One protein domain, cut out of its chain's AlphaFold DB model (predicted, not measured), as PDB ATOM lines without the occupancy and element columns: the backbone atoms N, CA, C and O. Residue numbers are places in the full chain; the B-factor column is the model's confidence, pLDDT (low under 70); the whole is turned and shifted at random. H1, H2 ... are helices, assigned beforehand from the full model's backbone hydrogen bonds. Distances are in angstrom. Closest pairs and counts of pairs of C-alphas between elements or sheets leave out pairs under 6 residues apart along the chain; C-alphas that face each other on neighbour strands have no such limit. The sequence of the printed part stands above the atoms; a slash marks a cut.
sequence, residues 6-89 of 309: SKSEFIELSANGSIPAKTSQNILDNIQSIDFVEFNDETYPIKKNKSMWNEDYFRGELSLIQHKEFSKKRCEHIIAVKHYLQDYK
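This is residues 6 to 89 of the 309 residues of an uncharacterized protein of Psychrobacter cryohalolentis (strain ATCC BAA-1226 / DSM 17306 / VKM B-2378 / K5) (UniProt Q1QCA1). Four helices pack side by side in a small bundle made of two helical hairpins, H1 with H2 and H3 with H4; seen along the helices, their places form a four-cornered ring in the order H1, H2, H4, H3. A long loop, residues 29 to 54, leaves the end of H2, passes round one end of the bundle and runs back along the outside to the beginning of H3. The printed part has 84 residues, with four named helices in the order H1, H2, H3, H4 and no named strand, and its class is all helix. It is compact, with a radius of gyration of the C-alphas of 11.9 A, and spans 35 by 28 by 17 A.

H1, residues 6 to 15, and H2, residues 21 to 28, form a helical hairpin: they touch, the closest C-alphas being those of Ser 14 and Ser 24, 5.7 A apart, and run opposite ways at a shallow tilt of 14 degrees. H1 also touches H3, residues 55 to 67, closest at the C-alphas of Ile 11 and Gln 66, 6.8 A apart, at a shallow tilt of 17 degrees, opposite ways. H2 touches H4, residues 72 to 87, closest at the C-alphas of Ala 21 and His 83, 5.4 A apart; they run opposite ways at a shallow tilt of 16 degrees. H3 and H4 form the other helical hairpin, with a shallow tilt of 26 degrees, opposite ways; their closest C-alphas, those of Glu 61 and Ile 78, are 6.3 A apart. H1 and H4 only just touch, with 3 pairs of C-alphas within 8 A, and H4 does so with residues 78 to 82 alone; the closest C-alphas, those of Ser 14 and Ile 79, are 7.1 A apart, and the two run the same way at a shallow tilt of 29 degrees. H2 and H3 are apart. In H1, H2, H3 and H4 every O i to N i+4 pair is within hydrogen-bond range.

H1 begins at C-alpha 6, (-1.930, -20.272, -19.978), and measures 14.0 A from first to last C-alpha. H2 measures 10.7 A. H3 begins at C-alpha 55, (8.500, -0.949, -28.818), and measures 18.2 A. H4, the longest helix with 16 residues, measures 22.7 A and ends at C-alpha 87, (-2.079, 5.032, -24.079).

The two C-alphas farthest apart, those of Ile 34 and Lys 89, are 34.8 A apart. The printed part has no cut. The links from H1 to H2 and from H3 to H4 are tight, and the link from H2 to H3, 26 residues, is long; its C-alphas lie 11 to 18 A from the mean of the C-alphas. The mean pLDDT of the printed part of this model is 84.6, and one printed residue, Met 52, is under 70.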
ATOM      1  N   SER A   6      -1.792 -21.659 -20.460       79.31
ATOM      2  CA  SER A   6      -1.930 -20.272 -19.978       79.31
ATOM      3  C   SER A   6      -0.670 -19.415 -20.159       79.31
ATOM      4  O   SER A   6      -0.772 -18.213 -20.384       79.31
ATOM      5  N   LYS A   7       0.531 -20.014 -20.118       83.38
ATOM      6  CA  LYS A   7       1.795 -19.295 -20.381       83.38
ATOM      7  C   LYS A   7       1.934 -18.894 -21.852       83.38
ATOM      8  O   LYS A   7       2.307 -17.761 -22.142       83.38
ATOM      9  N   SER A   8       1.666 -19.821 -22.772       81.38
ATOM     10  CA  SER A   8       1.707 -19.548 -24.213       81.38
ATOM     11  C   SER A   8       0.652 -18.523 -24.603       81.38
ATOM     12  O   SER A   8       0.978 -17.562 -25.289       81.38
ATOM     13  N   GLU A   9      -0.565 -18.671 -24.076       84.94
ATOM     14  CA  GLU A   9      -1.662 -17.725 -24.279       84.94
ATOM     15  C   GLU A   9      -1.304 -16.329 -23.746       84.94
ATOM     16  O   GLU A   9      -1.491 -15.332 -24.439       84.94
ATOM     17  N   PHE A  10      -0.694 -16.238 -22.557       91.06
ATOM     18  CA  PHE A  10      -0.206 -14.965 -22.026       91.06
ATOM     19  C   PHE A  10       0.815 -14.293 -22.954       91.06
ATOM     20  O   PHE A  10       0.720 -13.089 -23.201       91.06
ATOM     21  N   ILE A  11       1.799 -15.049 -23.455       86.25
ATOM     22  CA  ILE A  11       2.852 -14.523 -24.338       86.25
ATOM     23  C   ILE A  11       2.250 -14.062 -25.666       86.25
ATOM     24  O   ILE A  11       2.530 -12.946 -26.094       86.25
ATOM     25  N   GLU A  12       1.398 -14.880 -26.285       83.94
ATOM     26  CA  GLU A  12       0.738 -14.579 -27.559       83.94
ATOM     27  C   GLU A  12      -0.114 -13.309 -27.464       83.94
ATOM     28  O   GLU A  12       0.053 -12.372 -28.251       83.94
ATOM     29  N   LEU A  13      -0.968 -13.225 -26.439       85.00
ATOM     30  CA  LEU A  13      -1.821 -12.061 -26.232       85.00
ATOM     31  C   LEU A  13      -1.006 -10.815 -25.900       85.00
ATOM     32  O   LEU A  13      -1.329  -9.718 -26.354       85.00
ATOM     33  N   SER A  14       0.074 -10.961 -25.131       86.81
ATOM     34  CA  SER A  14       0.970  -9.849 -24.821       86.81
ATOM     35  C   SER A  14       1.681  -9.351 -26.076       86.81
ATOM     36  O   SER A  14       1.682  -8.144 -26.302       86.81
ATOM     37  N   ALA A  15       2.175 -10.248 -26.934       81.75
ATOM     38  CA  ALA A  15       2.922  -9.930 -28.151       81.75
ATOM     39  C   ALA A  15       2.152  -9.059 -29.157       81.75
ATOM     40  O   ALA A  15       2.764  -8.270 -29.887       81.75
ATOM     41  N   ASN A  16       0.826  -9.192 -29.190       81.12
ATOM     42  CA  ASN A  16      -0.032  -8.424 -30.079       81.12
ATOM     43  C   ASN A  16      -0.411  -7.070 -29.450       81.12
ATOM     44  O   ASN A  16      -1.260  -6.987 -28.556       81.12
ATOM     45  N   GLY A  17       0.215  -5.997 -29.937       76.69
ATOM     46  CA  GLY A  17       0.032  -4.634 -29.436       76.69
ATOM     47  C   GLY A  17      -1.388  -4.077 -29.598       76.69
ATOM     48  O   GLY A  17      -1.770  -3.197 -28.825       76.69
ATOM     49  N   SER A  18      -2.201  -4.624 -30.506       81.75
ATOM     50  CA  SER A  18      -3.595  -4.204 -30.706       81.75
ATOM     51  C   SER A  18      -4.588  -4.815 -29.717       81.75
ATOM     52  O   SER A  18      -5.722  -4.346 -29.616       81.75
ATOM     53  N   ILE A  19      -4.168  -5.830 -28.957       83.75
ATOM     54  CA  ILE A  19      -4.975  -6.441 -27.895       83.75
ATOM     55  C   ILE A  19      -4.835  -5.608 -26.626       83.75
ATOM     56  O   ILE A  19      -3.699  -5.425 -26.180       83.75
ATOM     57  N   PRO A  20      -5.926  -5.159 -25.979       89.75
ATOM     58  CA  PRO A  20      -5.845  -4.420 -24.721       89.75
ATOM     59  C   PRO A  20      -4.928  -5.103 -23.700       89.75
ATOM     60  O   PRO A  20      -5.043  -6.306 -23.459       89.75
ATOM     61  N   ALA A  21      -4.045  -4.343 -23.049       88.69
ATOM     62  CA  ALA A  21      -3.156  -4.872 -22.008       88.69
ATOM     63  C   ALA A  21      -3.928  -5.598 -20.885       88.69
ATOM     64  O   ALA A  21      -3.444  -6.573 -20.311       88.69
ATOM     65  N   LYS A  22      -5.175  -5.179 -20.634       87.12
ATOM     66  CA  LYS A  22      -6.078  -5.818 -19.671       87.12
ATOM     67  C   LYS A  22      -6.418  -7.274 -20.016       87.12
ATOM     68  O   LYS A  22      -6.646  -8.064 -19.108       87.12
ATOM     69  N   THR A  23      -6.401  -7.656 -21.292       85.69
ATOM     70  CA  THR A  23      -6.603  -9.053 -21.700       85.69
ATOM     71  C   THR A  23      -5.451  -9.932 -21.209       85.69
ATOM     72  O   THR A  23      -5.697 -10.972 -20.604       85.69
ATOM     73  N   SER A  24      -4.202  -9.481 -21.370       87.88
ATOM     74  CA  SER A  24      -3.025 -10.167 -20.817       87.88
ATOM     75  C   SER A  24      -3.064 -10.231 -19.286       87.88
ATOM     76  O   SER A  24      -2.699 -11.255 -18.714       87.88
ATOM     77  N   GLN A  25      -3.548  -9.174 -18.621       89.19
ATOM     78  CA  GLN A  25      -3.723  -9.160 -17.162       89.19
ATOM     79  C   GLN A  25      -4.692 -10.248 -16.690       89.19
ATOM     80  O   GLN A  25      -4.365 -10.986 -15.766       89.19
ATOM     81  N   ASN A  26      -5.832 -10.412 -17.367       88.81
ATOM     82  CA  ASN A  26      -6.802 -11.450 -17.014       88.81
ATOM     83  C   ASN A  26      -6.198 -12.859 -17.109       88.81
ATOM     84  O   ASN A  26      -6.506 -13.712 -16.281       88.81
ATOM     85  N   ILE A  27      -5.338 -13.125 -18.099       89.38
ATOM     86  CA  ILE A  27      -4.639 -14.415 -18.179       89.38
ATOM     87  C   ILE A  27      -3.614 -14.541 -17.055       89.38
ATOM     88  O   ILE A  27      -3.573 -15.578 -16.397       89.38
ATOM     89  N   LEU A  28      -2.832 -13.488 -16.793       91.50
ATOM     90  CA  LEU A  28      -1.811 -13.493 -15.745       91.50
ATOM     91  C   LEU A  28      -2.392 -13.805 -14.361       91.50
ATOM     92  O   LEU A  28      -1.802 -14.586 -13.618       91.50
ATOM     93  N   ASP A  29      -3.561 -13.244 -14.045       89.94
ATOM     94  CA  ASP A  29      -4.256 -13.451 -12.769       89.94
ATOM     95  C   ASP A  29      -4.681 -14.918 -12.552       89.94
ATOM     96  O   ASP A  29      -4.881 -15.344 -11.415       89.94
ATOM     97  N   ASN A  30      -4.784 -15.700 -13.632       87.50
ATOM     98  CA  ASN A  30      -5.169 -17.111 -13.607       87.50
ATOM     99  C   ASN A  30      -3.974 -18.084 -13.668       87.50
ATOM    100  O   ASN A  30      -4.172 -19.295 -13.541       87.50
ATOM    101  N   ILE A  31      -2.739 -17.597 -13.852       87.38
ATOM    102  CA  ILE A  31      -1.537 -18.445 -13.847       87.38
ATOM    103  C   ILE A  31      -1.176 -18.818 -12.404       87.38
ATOM    104  O   ILE A  31      -1.121 -17.968 -11.512       87.38
ATOM    105  N   GLN A  32      -0.908 -20.104 -12.157       86.06
ATOM    106  CA  GLN A  32      -0.581 -20.582 -10.817       86.06
ATOM    107  C   GLN A  32       0.814 -20.122 -10.390       86.06
ATOM    108  O   GLN A  32       1.744 -20.068 -11.190       86.06
ATOM    109  N   SER A  33       0.998 -19.858  -9.093       84.19
ATOM    110  CA  SER A  33       2.287 -19.373  -8.577       84.19
ATOM    111  C   SER A  33       3.465 -20.315  -8.867       84.19
ATOM    112  O   SER A  33       4.595 -19.844  -8.946       84.19
ATOM    113  N   ILE A  34       3.208 -21.621  -9.007       80.69
ATOM    114  CA  ILE A  34       4.220 -22.646  -9.304       80.69
ATOM    115  C   ILE A  34       4.757 -22.563 -10.741       80.69
ATOM    116  O   ILE A  34       5.834 -23.080 -11.021       80.69
ATOM    117  N   ASP A  35       4.035 -21.897 -11.645       84.50
ATOM    118  CA  ASP A  35       4.418 -21.762 -13.053       84.50
ATOM    119  C   ASP A  35       5.392 -20.589 -13.294       84.50
ATOM    120  O   ASP A  35       5.886 -20.412 -14.413       84.50
ATOM    121  N   PHE A  36       5.690 -19.790 -12.261       90.56
ATOM    122  CA  PHE A  36       6.655 -18.698 -12.337       90.56
ATOM    123  C   PHE A  36       8.025 -19.112 -11.816       90.56
ATOM    124  O   PHE A  36       8.153 -19.741 -10.766       90.56
ATOM    125  N   VAL A  37       9.062 -18.661 -12.515       89.38
ATOM    126  CA  VAL A  37      10.419 -18.661 -11.960       89.38
ATOM    127  C   VAL A  37      10.617 -17.452 -11.043       89.38
ATOM    128  O   VAL A  37       9.910 -16.443 -11.155       89.38
ATOM    129  N   GLU A  38      11.594 -17.545 -10.142       90.31
ATOM    130  CA  GLU A  38      12.013 -16.413  -9.318       90.31
ATOM    131  C   GLU A  38      12.555 -15.274 -10.195       90.31
ATOM    132  O   GLU A  38      13.171 -15.498 -11.237       90.31
ATOM    133  N   PHE A  39      12.282 -14.035  -9.792       89.12
ATOM    134  CA  PHE A  39      12.741 -12.853 -10.511       89.12
ATOM    135  C   PHE A  39      14.205 -12.542 -10.179       89.12
ATOM    136  O   PHE A  39      14.532 -12.339  -9.010       89.12
ATOM    137  N   ASN A  40      15.057 -12.416 -11.197       82.75
ATOM    138  CA  ASN A  40      16.474 -12.107 -11.053       82.75
ATOM    139  C   ASN A  40      16.785 -10.686 -11.563       82.75
ATOM    140  O   ASN A  40      17.000 -10.452 -12.755       82.75
ATOM    141  N   ASP A  41      16.844  -9.727 -10.633       79.38
ATOM    142  CA  ASP A  41      17.139  -8.317 -10.950       79.38
ATOM    143  C   ASP A  41      18.605  -8.083 -11.351       79.38
ATOM    144  O   ASP A  41      18.925  -7.072 -11.969       79.38
ATOM    145  N   GLU A  42      19.509  -9.004 -11.005       75.06
ATOM    146  CA  GLU A  42      20.942  -8.866 -11.285       75.06
ATOM    147  C   GLU A  42      21.262  -9.205 -12.742       75.06
ATOM    148  O   GLU A  42      22.051  -8.522 -13.393       75.06
ATOM    149  N   THR A  43      20.629 -10.256 -13.264       71.50
ATOM    150  CA  THR A  43      20.904 -10.764 -14.615       71.50
ATOM    151  C   THR A  43      20.092 -10.019 -15.670       71.50
ATOM    152  O   THR A  43      20.597  -9.747 -16.759       71.50
ATOM    153  N   TYR A  44      18.846  -9.655 -15.352       76.25
ATOM    154  CA  TYR A  44      17.925  -9.024 -16.296       76.25
ATOM    155  C   TYR A  44      17.170  -7.857 -15.630       76.25
ATOM    156  O   TYR A  44      15.968  -7.946 -15.386       76.25
ATOM    157  N   PRO A  45      17.827  -6.730 -15.319       81.38
ATOM    158  CA  PRO A  45      17.194  -5.651 -14.565       81.38
ATOM    159  C   PRO A  45      16.026  -5.009 -15.323       81.38
ATOM    160  O   PRO A  45      16.168  -4.595 -16.478       81.38
ATOM    161  N   ILE A  46      14.892  -4.831 -14.640       86.12
ATOM    162  CA  ILE A  46      13.731  -4.118 -15.195       86.12
ATOM    163  C   ILE A  46      13.996  -2.607 -15.198       86.12
ATOM    164  O   ILE A  46      14.256  -1.986 -14.162       86.12
ATOM    165  N   LYS A  47      13.848  -1.960 -16.359       80.81
ATOM    166  CA  LYS A  47      13.893  -0.496 -16.470       80.81
ATOM    167  C   LYS A  47      12.569   0.103 -15.996       80.81
ATOM    168  O   LYS A  47      11.546   0.021 -16.671       80.81
ATOM    169  N   LYS A  48      12.602   0.762 -14.837       81.06
ATOM    170  CA  LYS A  48      11.444   1.469 -14.254       81.06
ATOM    171  C   LYS A  48      11.154   2.824 -14.912       81.06
ATOM    172  O   LYS A  48      10.062   3.359 -14.756       81.06
ATOM    173  N   ASN A  49      12.129   3.402 -15.615       74.19
ATOM    174  CA  ASN A  49      11.967   4.699 -16.262       74.19
ATOM    175  C   ASN A  49      11.123   4.567 -17.541       74.19
ATOM    176  O   ASN A  49      11.575   3.974 -18.519       74.19
ATOM    177  N   LYS A  50       9.931   5.178 -17.542       80.38
ATOM    178  CA  LYS A  50       8.999   5.166 -18.680       80.38
ATOM    179  C   LYS A  50       9.565   5.805 -19.949       80.38
ATOM    180  O   LYS A  50       9.128   5.450 -21.031       80.38
ATOM    181  N   SER A  51      10.573   6.678 -19.858       71.06
ATOM    182  CA  SER A  51      11.229   7.225 -21.055       71.06
ATOM    183  C   SER A  51      11.966   6.160 -21.877       71.06
ATOM    184  O   SER A  51      12.329   6.413 -23.020       71.06
ATOM    185  N   MET A  52      12.234   4.989 -21.288       67.44
ATOM    186  CA  MET A  52      12.822   3.834 -21.971       67.44
ATOM    187  C   MET A  52      11.761   2.854 -22.485       67.44
ATOM    188  O   MET A  52      12.109   1.871 -23.127       67.44
ATOM    189  N   TRP A  53      10.479   3.086 -22.192       82.56
ATOM    190  CA  TRP A  53       9.391   2.200 -22.594       82.56
ATOM    191  C   TRP A  53       8.979   2.531 -24.026       82.56
ATOM    192  O   TRP A  53       8.113   3.363 -24.270       82.56
ATOM    193  N   ASN A  54       9.644   1.886 -24.974       72.94
ATOM    194  CA  ASN A  54       9.341   1.932 -26.401       72.94
ATOM    195  C   ASN A  54       9.085   0.504 -26.925       72.94
ATOM    196  O   ASN A  54       9.172  -0.463 -26.163       72.94
ATOM    197  N   GLU A  55       8.751   0.365 -28.210       77.00
ATOM    198  CA  GLU A  55       8.500  -0.949 -28.818       77.00
ATOM    199  C   GLU A  55       9.706  -1.894 -28.675       77.00
ATOM    200  O   GLU A  55       9.522  -3.060 -28.331       77.00
ATOM    201  N   ASP A  56      10.932  -1.407 -28.880       70.00
ATOM    202  CA  ASP A  56      12.137  -2.243 -28.802       70.00
ATOM    203  C   ASP A  56      12.346  -2.791 -27.382       70.00
ATOM    204  O   ASP A  56      12.616  -3.977 -27.194       70.00
ATOM    205  N   TYR A  57      12.149  -1.950 -26.362       78.88
ATOM    206  CA  TYR A  57      12.180  -2.373 -24.965       78.88
ATOM    207  C   TYR A  57      11.090  -3.407 -24.666       78.88
ATOM    208  O   TYR A  57      11.364  -4.435 -24.051       78.88
ATOM    209  N   PHE A  58       9.870  -3.175 -25.153       86.81
ATOM    210  CA  PHE A  58       8.766  -4.121 -25.018       86.81
ATOM    211  C   PHE A  58       9.083  -5.483 -25.655       86.81
ATOM    212  O   PHE A  58       8.859  -6.522 -25.034       86.81
ATOM    213  N   ARG A  59       9.647  -5.495 -26.870       79.81
ATOM    214  CA  ARG A  59      10.069  -6.715 -27.584       79.81
ATOM    215  C   ARG A  59      11.191  -7.444 -26.841       79.81
ATOM    216  O   ARG A  59      11.173  -8.672 -26.769       79.81
ATOM    217  N   GLY A  60      12.134  -6.702 -26.263       75.06
ATOM    218  CA  GLY A  60      13.187  -7.253 -25.410       75.06
ATOM    219  C   GLY A  60      12.618  -7.956 -24.176       75.06
ATOM    220  O   GLY A  60      12.935  -9.119 -23.926       75.06
ATOM    221  N   GLU A  61      11.709  -7.296 -23.455       85.75
ATOM    222  CA  GLU A  61      11.012  -7.887 -22.304       85.75
ATOM    223  C   GLU A  61      10.183  -9.119 -22.701       85.75
ATOM    224  O   GLU A  61      10.178 -10.117 -21.978       85.75
ATOM    225  N   LEU A  62       9.542  -9.094 -23.877       83.94
ATOM    226  CA  LEU A  62       8.783 -10.223 -24.422       83.94
ATOM    227  C   LEU A  62       9.677 -11.446 -24.663       83.94
ATOM    228  O   LEU A  62       9.341 -12.557 -24.256       83.94
ATOM    229  N   SER A  63      10.843 -11.238 -25.275       78.69
ATOM    230  CA  SER A  63      11.823 -12.303 -25.515       78.69
ATOM    231  C   SER A  63      12.343 -12.903 -24.204       78.69
ATOM    232  O   SER A  63      12.456 -14.127 -24.068       78.69
ATOM    233  N   LEU A  64      12.585 -12.061 -23.192       82.44
ATOM    234  CA  LEU A  64      13.008 -12.517 -21.869       82.44
ATOM    235  C   LEU A  64      11.954 -13.414 -21.216       82.44
ATOM    236  O   LEU A  64      12.311 -14.504 -20.768       82.44
ATOM    237  N   ILE A  65      10.671 -13.035 -21.212       87.38
ATOM    238  CA  ILE A  65       9.625 -13.905 -20.643       87.38
ATOM    239  C   ILE A  65       9.412 -15.182 -21.468       87.38
ATOM    240  O   ILE A  65       9.096 -16.233 -20.905       87.38
ATOM    241  N   GLN A  66       9.618 -15.131 -22.786       84.75
ATOM    242  CA  GLN A  66       9.431 -16.283 -23.665       84.75
ATOM    243  C   GLN A  66      10.532 -17.336 -23.485       84.75
ATOM    244  O   GLN A  66      10.236 -18.532 -23.460       84.75
ATOM    245  N   HIS A  67      11.786 -16.907 -23.323       79.62
ATOM    246  CA  HIS A  67      12.940 -17.804 -23.443       79.62
ATOM    247  C   HIS A  67      13.812 -17.931 -22.195       79.62
ATOM    248  O   HIS A  67      14.616 -18.862 -22.129       79.62
ATOM    249  N   LYS A  68      13.720 -17.005 -21.235       79.94
ATOM    250  CA  LYS A  68      14.684 -16.916 -20.126       79.94
ATOM    251  C   LYS A  68      14.014 -16.879 -18.759       79.94
ATOM    252  O   LYS A  68      14.242 -17.771 -17.952       79.94
ATOM    253  N   GLU A  69      13.193 -15.868 -18.502       82.81
ATOM    254  CA  GLU A  69      12.699 -15.543 -17.169       82.81
ATOM    255  C   GLU A  69      11.203 -15.209 -17.192       82.81
ATOM    256  O   GLU A  69      10.785 -14.050 -17.182       82.81
ATOM    257  N   PHE A  70      10.375 -16.255 -17.193       91.38
ATOM    258  CA  PHE A  70       8.928 -16.126 -17.020       91.38
ATOM    259  C   PHE A  70       8.582 -15.939 -15.534       91.38
ATOM    260  O   PHE A  70       8.080 -16.850 -14.875       91.38
ATOM    261  N   SER A  71       8.937 -14.782 -14.977       94.12
ATOM    262  CA  SER A  71       8.621 -14.416 -13.595       94.12
ATOM    263  C   SER A  71       7.353 -13.568 -13.537       94.12
ATOM    264  O   SER A  71       7.074 -12.783 -14.450       94.12
ATOM    265  N   LYS A  72       6.592 -13.675 -12.440       93.38
ATOM    266  CA  LYS A  72       5.366 -12.885 -12.253       93.38
ATOM    267  C   LYS A  72       5.641 -11.385 -12.384       93.38
ATOM    268  O   LYS A  72       4.954 -10.693 -13.123       93.38
ATOM    269  N   LYS A  73       6.720 -10.911 -11.754       93.44
ATOM    270  CA  LYS A  73       7.132  -9.501 -11.769       93.44
ATOM    271  C   LYS A  73       7.455  -8.987 -13.175       93.44
ATOM    272  O   LYS A  73       7.109  -7.854 -13.502       93.44
ATOM    273  N   ARG A  74       8.094  -9.800 -14.027       94.12
ATOM    274  CA  ARG A  74       8.358  -9.419 -15.422       94.12
ATOM    275  C   ARG A  74       7.090  -9.445 -16.270       94.12
ATOM    276  O   ARG A  74       6.903  -8.558 -17.096       94.12
ATOM    277  N   CYS A  75       6.197 -10.405 -16.026       95.50
ATOM    278  CA  CYS A  75       4.885 -10.456 -16.671       95.50
ATOM    279  C   CYS A  75       4.028  -9.224 -16.323       95.50
ATOM    280  O   CYS A  75       3.433  -8.614 -17.204       95.50
ATOM    281  N   GLU A  76       4.017  -8.792 -15.062       95.38
ATOM    282  CA  GLU A  76       3.357  -7.545 -14.644       95.38
ATOM    283  C   GLU A  76       3.995  -6.322 -15.318       95.38
ATOM    284  O   GLU A  76       3.308  -5.417 -15.797       95.38
ATOM    285  N   HIS A  77       5.326  -6.306 -15.402       95.31
ATOM    286  CA  HIS A  77       6.065  -5.209 -16.017       95.31
ATOM    287  C   HIS A  77       5.800  -5.086 -17.522       95.31
ATOM    288  O   HIS A  77       5.517  -3.988 -17.997       95.31
ATOM    289  N   ILE A  78       5.813  -6.185 -18.283       94.56
ATOM    290  CA  ILE A  78       5.520  -6.135 -19.723       94.56
ATOM    291  C   ILE A  78       4.080  -5.678 -20.001       94.56
ATOM    292  O   ILE A  78       3.861  -4.934 -20.957       94.56
ATOM    293  N   ILE A  79       3.109  -6.026 -19.144       95.00
ATOM    294  CA  ILE A  79       1.738  -5.490 -19.225       95.00
ATOM    295  C   ILE A  79       1.750  -3.975 -19.017       95.00
ATOM    296  O   ILE A  79       1.115  -3.249 -19.783       95.00
ATOM    297  N   ALA A  80       2.488  -3.477 -18.021       93.19
ATOM    298  CA  ALA A  80       2.594  -2.044 -17.758       93.19
ATOM    299  C   ALA A  80       3.235  -1.285 -18.934       93.19
ATOM    300  O   ALA A  80       2.757  -0.210 -19.307       93.19
ATOM    301  N   VAL A  81       4.272  -1.858 -19.555       85.50
ATOM    302  CA  VAL A  81       4.888  -1.312 -20.775       85.50
ATOM    303  C   VAL A  81       3.879  -1.309 -21.922       85.50
ATOM    304  O   VAL A  81       3.719  -0.287 -22.580       85.50
ATOM    305  N   LYS A  82       3.143  -2.406 -22.133       92.94
ATOM    306  CA  LYS A  82       2.104  -2.485 -23.169       92.94
ATOM    307  C   LYS A  82       1.036  -1.413 -22.992       92.94
ATOM    308  O   LYS A  82       0.717  -0.715 -23.946       92.94
ATOM    309  N   HIS A  83       0.520  -1.261 -21.772       92.06
ATOM    310  CA  HIS A  83      -0.476  -0.245 -21.438       92.06
ATOM    311  C   HIS A  83       0.038   1.156 -21.770       92.06
ATOM    312  O   HIS A  83      -0.661   1.943 -22.399       92.06
ATOM    313  N   TYR A  84       1.290   1.447 -21.415       86.75
ATOM    314  CA  TYR A  84       1.930   2.707 -21.770       86.75
ATOM    315  C   TYR A  84       2.001   2.901 -23.292       86.75
ATOM    316  O   TYR A  84       1.588   3.938 -23.794       86.75
ATOM    317  N   LEU A  85       2.451   1.910 -24.061       82.19
ATOM    318  CA  LEU A  85       2.523   2.038 -25.523       82.19
ATOM    319  C   LEU A  85       1.138   2.244 -26.166       82.19
ATOM    320  O   LEU A  85       1.014   3.007 -27.127       82.19
ATOM    321  N   GLN A  86       0.099   1.624 -25.602       86.94
ATOM    322  CA  GLN A  86      -1.293   1.786 -26.030       86.94
ATOM    323  C   GLN A  86      -1.853   3.180 -25.714       86.94
ATOM    324  O   GLN A  86      -2.441   3.810 -26.594       86.94
ATOM    325  N   ASP A  87      -1.624   3.696 -24.501       85.81
ATOM    326  CA  ASP A  87      -2.079   5.032 -24.079       85.81
ATOM    327  C   ASP A  87      -1.533   6.135 -24.996       85.81
ATOM    328  O   ASP A  87      -2.236   7.086 -25.345       85.81
ATOM    329  N   TYR A  88      -0.276   5.984 -25.417       76.88
ATOM    330  CA  TYR A  88       0.411   6.937 -26.286       76.88
ATOM    331  C   TYR A  88       0.235   6.631 -27.779       76.88
ATOM    332  O   TYR A  88       0.804   7.337 -28.610       76.88
ATOM    333  N   LYS A  89      -0.577   5.621 -28.130       78.56
ATOM    334  CA  LYS A  89      -0.895   5.226 -29.511       78.56
ATOM    335  C   LYS A  89       0.352   5.021 -30.372       78.56
ATOM    336  O   LYS A  89       0.392   5.439 -31.531       78.56
TER     337      LYS A  89